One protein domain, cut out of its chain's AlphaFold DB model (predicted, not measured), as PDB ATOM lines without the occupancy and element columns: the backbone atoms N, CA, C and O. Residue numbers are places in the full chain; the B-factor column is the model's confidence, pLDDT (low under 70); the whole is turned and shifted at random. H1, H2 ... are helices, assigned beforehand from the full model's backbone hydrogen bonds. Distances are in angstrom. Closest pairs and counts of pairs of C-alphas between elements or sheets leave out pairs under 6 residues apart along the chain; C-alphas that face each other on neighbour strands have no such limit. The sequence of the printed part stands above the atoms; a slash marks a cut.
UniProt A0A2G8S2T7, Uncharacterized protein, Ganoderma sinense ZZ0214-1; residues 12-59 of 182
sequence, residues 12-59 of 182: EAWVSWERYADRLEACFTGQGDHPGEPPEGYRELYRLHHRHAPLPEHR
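What this domain is: This is residues 12 to 59 of the 182 residues of an uncharacterized protein of Ganoderma sinense ZZ0214-1 (UniProt A0A2G8S2T7). One long helix, H1, makes one side of a flat shape; a 13-residue link folds back alongside it to a short helix, H2, set crosswise near the beginning of H1. After H2 an unnamed tail turns back, and residues 48 to 53 stick out. The printed part has 48 residues with two named helices, H1 then H2, and no named strand; its class is all helix. It is compact, with a radius of gyration of the C-alphas of 10.5 A and spans of 28 by 26 by 14 A.

How they stand to each other: H1, residues 12 to 28, and H2, residues 42 to 49, are close but not clearly touching. Their closest C-alphas, those of Trp 17 and Tyr 42, are 6.1 A apart. Their lines are about perpendicular, at 88 degrees. In H1 and H2 every O i to N i+4 pair is within hydrogen-bond range.

Where its parts are: H1 measures 24.5 A from C-alpha 12 at (46.654, -12.603, -49.275) to C-alpha 28. H2 measures 10.7 A and ends at C-alpha 49, (43.417, -10.838, -30.794).

The domain as a whole: The C-alphas farthest apart, those of Gln 31 and Leu 48, are 27.8 A apart. The link from H1 to H2 is long, and the printed part has no cut. The pLDDT is under 70 at residues 51 to 54 and 56 to 59.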
ATOM      1  N   GLU A  12      47.836 -12.991 -48.499       81.94
ATOM      2  CA  GLU A  12      46.654 -12.603 -49.275       81.94
ATOM      3  C   GLU A  12      45.374 -12.648 -48.429       81.94
ATOM      4  O   GLU A  12      44.536 -11.747 -48.524       81.94
ATOM      5  N   ALA A  13      45.245 -13.648 -47.550       80.25
ATOM      6  CA  ALA A  13      44.168 -13.718 -46.571       80.25
ATOM      7  C   ALA A  13      44.204 -12.497 -45.640       80.25
ATOM      8  O   ALA A  13      43.160 -11.889 -45.408       80.25
ATOM      9  N   TRP A  14      45.398 -12.057 -45.224       78.38
ATOM     10  CA  TRP A  14      45.566 -10.840 -44.423       78.38
ATOM     11  C   TRP A  14      45.026  -9.590 -45.128       78.38
ATOM     12  O   TRP A  14      44.225  -8.853 -44.556       78.38
ATOM     13  N   VAL A  15      45.373  -9.398 -46.405       85.31
ATOM     14  CA  VAL A  15      44.862  -8.274 -47.212       85.31
ATOM     15  C   VAL A  15      43.336  -8.340 -47.360       85.31
ATOM     16  O   VAL A  15      42.654  -7.313 -47.352       85.31
ATOM     17  N   SER A  16      42.772  -9.545 -47.488       83.31
ATOM     18  CA  SER A  16      41.319  -9.730 -47.584       83.31
ATOM     19  C   SER A  16      40.592  -9.343 -46.291       83.31
ATOM     20  O   SER A  16      39.516  -8.739 -46.342       83.31
ATOM     21  N   TRP A  17      41.201  -9.640 -45.143       86.00
ATOM     22  CA  TRP A  17      40.686  -9.305 -43.821       86.00
ATOM     23  C   TRP A  17      40.782  -7.819 -43.525       86.00
ATOM     24  O   TRP A  17      39.803  -7.248 -43.057       86.00
ATOM     25  N   GLU A  18      41.909  -7.188 -43.850       84.94
ATOM     26  CA  GLU A  18      42.101  -5.742 -43.701       84.94
ATOM     27  C   GLU A  18      41.054  -4.977 -44.522       84.94
ATOM     28  O   GLU A  18      40.277  -4.193 -43.983       84.94
ATOM     29  N   ARG A  19      40.873  -5.351 -45.796       86.50
ATOM     30  CA  ARG A  19      39.836  -4.756 -46.655       86.50
ATOM     31  C   ARG A  19      38.410  -5.017 -46.150       86.50
ATOM     32  O   ARG A  19      37.482  -4.267 -46.464       86.50
ATOM     33  N   TYR A  20      38.172  -6.126 -45.450       87.62
ATOM     34  CA  TYR A  20      36.879  -6.375 -44.810       87.62
ATOM     35  C   TYR A  20      36.689  -5.477 -43.582       87.62
ATOM     36  O   TYR A  20      35.627  -4.868 -43.454       87.62
ATOM     37  N   ALA A  21      37.716  -5.345 -42.741       83.31
ATOM     38  CA  ALA A  21      37.711  -4.480 -41.568       83.31
ATOM     39  C   ALA A  21      37.463  -3.009 -41.943       83.31
ATOM     40  O   ALA A  21      36.574  -2.394 -41.359       83.31
ATOM     41  N   ASP A  22      38.126  -2.494 -42.982       84.94
ATOM     42  CA  ASP A  22      37.942  -1.115 -43.458       84.94
ATOM     43  C   ASP A  22      36.505  -0.846 -43.923       84.94
ATOM     44  O   ASP A  22      35.884   0.161 -43.584       84.94
ATOM     45  N   ARG A  23      35.922  -1.775 -44.695       85.44
ATOM     46  CA  ARG A  23      34.528  -1.646 -45.158       85.44
ATOM     47  C   ARG A  23      33.536  -1.744 -44.008       85.44
ATOM     48  O   ARG A  23      32.487  -1.102 -44.023       85.44
ATOM     49  N   LEU A  24      33.860  -2.555 -43.014       83.25
ATOM     50  CA  LEU A  24      33.059  -2.717 -41.819       83.25
ATOM     51  C   LEU A  24      33.127  -1.452 -40.943       83.25
ATOM     52  O   LEU A  24      32.094  -1.009 -40.440       83.25
ATOM     53  N   GLU A  25      34.286  -0.803 -40.843       82.19
ATOM     54  CA  GLU A  25      34.437   0.518 -40.223       82.19
ATOM     55  C   GLU A  25      33.667   1.603 -40.990       82.19
ATOM     56  O   GLU A  25      32.918   2.376 -40.385       82.19
ATOM     57  N   ALA A  26      33.746   1.614 -42.323       81.06
ATOM     58  CA  ALA A  26      32.947   2.507 -43.164       81.06
ATOM     59  C   ALA A  26      31.434   2.298 -42.949       81.06
ATOM     60  O   ALA A  26      30.659   3.254 -42.899       81.06
ATOM     61  N   CYS A  27      30.990   1.052 -42.753       82.62
ATOM     62  CA  CYS A  27      29.604   0.763 -42.393       82.62
ATOM     63  C   CYS A  27      29.243   1.309 -40.998       82.62
ATOM     64  O   CYS A  27      28.132   1.814 -40.812       82.62
ATOM     65  N   PHE A  28      30.153   1.243 -40.020       76.69
ATOM     66  CA  PHE A  28      29.928   1.782 -38.670       76.69
ATOM     67  C   PHE A  28      29.927   3.303 -38.595       76.69
ATOM     68  O   PHE A  28      29.229   3.875 -37.762       76.69
ATOM     69  N   THR A  29      30.668   3.966 -39.472       81.50
ATOM     70  CA  THR A  29      30.673   5.430 -39.583       81.50
ATOM     71  C   THR A  29      29.529   5.956 -40.455       81.50
ATOM     72  O   THR A  29      29.374   7.165 -40.607       81.50
ATOM     73  N   GLY A  30      28.700   5.064 -41.014       79.00
ATOM     74  CA  GLY A  30      27.600   5.422 -41.909       79.00
ATOM     75  C   GLY A  30      28.053   5.853 -43.307       79.00
ATOM     76  O   GLY A  30      27.225   6.306 -44.092       79.00
ATOM     77  N   GLN A  31      29.341   5.703 -43.627       78.62
ATOM     78  CA  GLN A  31      29.932   6.068 -44.915       78.62
ATOM     79  C   GLN A  31      29.838   4.958 -45.970       78.62
ATOM     80  O   GLN A  31      30.117   5.209 -47.140       78.62
ATOM     81  N   GLY A  32      29.454   3.736 -45.583       78.06
ATOM     82  CA  GLY A  32      29.494   2.583 -46.478       78.06
ATOM     83  C   GLY A  32      28.408   1.535 -46.264       78.06
ATOM     84  O   GLY A  32      27.653   1.526 -45.280       78.06
ATOM     85  N   ASP A  33      28.346   0.620 -47.233       81.00
ATOM     86  CA  ASP A  33      27.492  -0.552 -47.153       81.00
ATOM     87  C   ASP A  33      28.053  -1.651 -46.253       81.00
ATOM     88  O   ASP A  33      29.264  -1.775 -46.090       81.00
ATOM     89  N   HIS A  34      27.166  -2.443 -45.635       79.69
ATOM     90  CA  HIS A  34      27.607  -3.557 -44.799       79.69
ATOM     91  C   HIS A  34      28.347  -4.565 -45.689       79.69
ATOM     92  O   HIS A  34      27.744  -5.047 -46.652       79.69
ATOM     93  N   PRO A  35      29.606  -4.930 -45.387       81.44
ATOM     94  CA  PRO A  35      30.450  -5.724 -46.287       81.44
ATOM     95  C   PRO A  35      30.022  -7.190 -46.458       81.44
ATOM     96  O   PRO A  35      30.712  -7.953 -47.126       81.44
ATOM     97  N   GLY A  36      28.884  -7.577 -45.882       83.75
ATOM     98  CA  GLY A  36      28.340  -8.928 -45.952       83.75
ATOM     99  C   GLY A  36      29.048  -9.905 -45.017       83.75
ATOM    100  O   GLY A  36      29.463  -9.541 -43.914       83.75
ATOM    101  N   GLU A  37      29.128 -11.157 -45.458       82.81
ATOM    102  CA  GLU A  37      29.747 -12.245 -44.708       82.81
ATOM    103  C   GLU A  37      31.274 -12.064 -44.648       82.81
ATOM    104  O   GLU A  37      31.888 -11.705 -45.659       82.81
ATOM    105  N   PRO A  38      31.902 -12.252 -43.473       83.38
ATOM    106  CA  PRO A  38      33.344 -12.118 -43.338       83.38
ATOM    107  C   PRO A  38      34.100 -13.174 -44.155       83.38
ATOM    108  O   PRO A  38      33.606 -14.292 -44.325       83.38
ATOM    109  N   PRO A  39      35.329 -12.860 -44.606       83.44
ATOM    110  CA  PRO A  39      36.204 -13.849 -45.213       83.44
ATOM    111  C   PRO A  39      36.528 -14.975 -44.225       83.44
ATOM    112  O   PRO A  39      36.572 -14.770 -43.007       83.44
ATOM    113  N   GLU A  40      36.796 -16.164 -44.760       80.00
ATOM    114  CA  GLU A  40      37.169 -17.346 -43.978       80.00
ATOM    115  C   GLU A  40      38.364 -17.027 -43.053       80.00
ATOM    116  O   GLU A  40      39.331 -16.387 -43.472       80.00
ATOM    117  N   GLY A  41      38.277 -17.405 -41.771       81.06
ATOM    118  CA  GLY A  41      39.331 -17.169 -40.773       81.06
ATOM    119  C   GLY A  41      39.327 -15.816 -40.065       81.06
ATOM    120  O   GLY A  41      39.983 -15.656 -39.031       81.06
ATOM    121  N   TYR A  42      38.570 -14.839 -40.570       82.25
ATOM    122  CA  TYR A  42      38.518 -13.505 -39.971       82.25
ATOM    123  C   TYR A  42      37.976 -13.541 -38.536       82.25
ATOM    124  O   TYR A  42      38.517 -12.899 -37.633       82.25
ATOM    125  N   ARG A  43      36.911 -14.320 -38.298       82.69
ATOM    126  CA  ARG A  43      36.251 -14.409 -36.986       82.69
ATOM    127  C   ARG A  43      37.159 -15.060 -35.946       82.69
ATOM    128  O   ARG A  43      37.179 -14.637 -34.789       82.69
ATOM    129  N   GLU A  44      37.889 -16.088 -36.350       81.94
ATOM    130  CA  GLU A  44      38.802 -16.862 -35.520       81.94
ATOM    131  C   GLU A  44      39.970 -15.992 -35.048       81.94
ATOM    132  O   GLU A  44      40.266 -15.955 -33.852       81.94
ATOM    133  N   LEU A  45      40.571 -15.216 -35.954       78.38
ATOM    134  CA  LEU A  45      41.653 -14.295 -35.610       78.38
ATOM    135  C   LEU A  45      41.179 -13.075 -34.838       78.38
ATOM    136  O   LEU A  45      41.838 -12.675 -33.877       78.38
ATOM    137  N   TYR A  46      40.015 -12.524 -35.182       76.31
ATOM    138  CA  TYR A  46      39.434 -11.441 -34.398       76.31
ATOM    139  C   TYR A  46      39.249 -11.871 -32.938       76.31
ATOM    140  O   TYR A  46      39.604 -11.137 -32.020       76.31
ATOM    141  N   ARG A  47      38.766 -13.097 -32.704       79.62
ATOM    142  CA  ARG A  47      38.638 -13.665 -31.353       79.62
ATOM    143  C   ARG A  47      39.984 -13.979 -30.700       79.62
ATOM    144  O   ARG A  47      40.075 -13.900 -29.477       79.62
ATOM    145  N   LEU A  48      41.015 -14.322 -31.471       79.38
ATOM    146  CA  LEU A  48      42.364 -14.542 -30.944       79.38
ATOM    147  C   LEU A  48      42.968 -13.237 -30.400       79.38
ATOM    148  O   LEU A  48      43.472 -13.217 -29.276       79.38
ATOM    149  N   HIS A  49      42.871 -12.148 -31.166       73.56
ATOM    150  CA  HIS A  49      43.417 -10.838 -30.794       73.56
ATOM    151  C   HIS A  49      42.526 -10.072 -29.810       73.56
ATOM    152  O   HIS A  49      43.022  -9.353 -28.943       73.56
ATOM    153  N   HIS A  50      41.209 -10.256 -29.898       73.69
ATOM    154  CA  HIS A  50      40.219  -9.533 -29.107       73.69
ATOM    155  C   HIS A  50      39.278 -10.494 -28.379       73.69
ATOM    156  O   HIS A  50      38.058 -10.430 -28.517       73.69
ATOM    157  N   ARG A  51      39.854 -11.368 -27.544       68.31
ATOM    158  CA  ARG A  51      39.162 -12.448 -26.810       68.31
ATOM    159  C   ARG A  51      37.872 -12.041 -26.091       68.31
ATOM    160  O   ARG A  51      36.985 -12.872 -25.917       68.31
ATOM    161  N   HIS A  52      37.785 -10.790 -25.650       63.22
ATOM    162  CA  HIS A  52      36.642 -10.258 -24.906       63.22
ATOM    163  C   HIS A  52      35.844  -9.198 -25.672       63.22
ATOM    164  O   HIS A  52      34.848  -8.705 -25.147       63.22
ATOM    165  N   ALA A  53      36.263  -8.823 -26.884       66.81
ATOM    166  CA  ALA A  53      35.505  -7.865 -27.672       66.81
ATOM    167  C   ALA A  53      34.331  -8.575 -28.361       66.81
ATOM    168  O   ALA A  53      34.502  -9.681 -28.885       66.81
ATOM    169  N   PRO A  54      33.139  -7.954 -28.398       68.06
ATOM    170  CA  PRO A  54      32.062  -8.455 -29.235       68.06
ATOM    171  C   PRO A  54      32.526  -8.455 -30.692       68.06
ATOM    172  O   PRO A  54      33.220  -7.527 -31.118       68.06
ATOM    173  N   LEU A  55      32.126  -9.480 -31.452       74.06
ATOM    174  CA  LEU A  55      32.407  -9.496 -32.885       74.06
ATOM    175  C   LEU A  55      31.850  -8.214 -33.510       74.06
ATOM    176  O   LEU A  55      30.738  -7.805 -33.150       74.06
ATOM    177  N   PRO A  56      32.582  -7.586 -34.441       69.25
ATOM    178  CA  PRO A  56      32.159  -6.309 -34.981       69.25
ATOM    179  C   PRO A  56      30.784  -6.407 -35.651       69.25
ATOM    180  O   PRO A  56      29.953  -5.538 -35.444       69.25
ATOM    181  N   GLU A  57      30.486  -7.530 -36.306       66.44
ATOM    182  CA  GLU A  57      29.186  -7.866 -36.913       66.44
ATOM    183  C   GLU A  57      27.989  -7.822 -35.942       66.44
ATOM    184  O   GLU A  57      26.849  -7.672 -36.371       66.44
ATOM    185  N   HIS A  58      28.215  -7.969 -34.633       67.31
ATOM    186  CA  HIS A  58      27.148  -7.975 -33.627       67.31
ATOM    187  C   HIS A  58      26.853  -6.596 -33.043       67.31
ATOM    188  O   HIS A  58      25.966  -6.461 -32.198       67.31
ATOM    189  N   ARG A  59      27.593  -5.559 -33.450       64.56
ATOM    190  CA  ARG A  59      27.293  -4.206 -32.991       64.56
ATOM    191  C   ARG A  59      25.999  -3.721 -33.644       64.56
ATOM    192  O   ARG A  59      25.805  -3.936 -34.842       64.56
TER     193      ARG A  59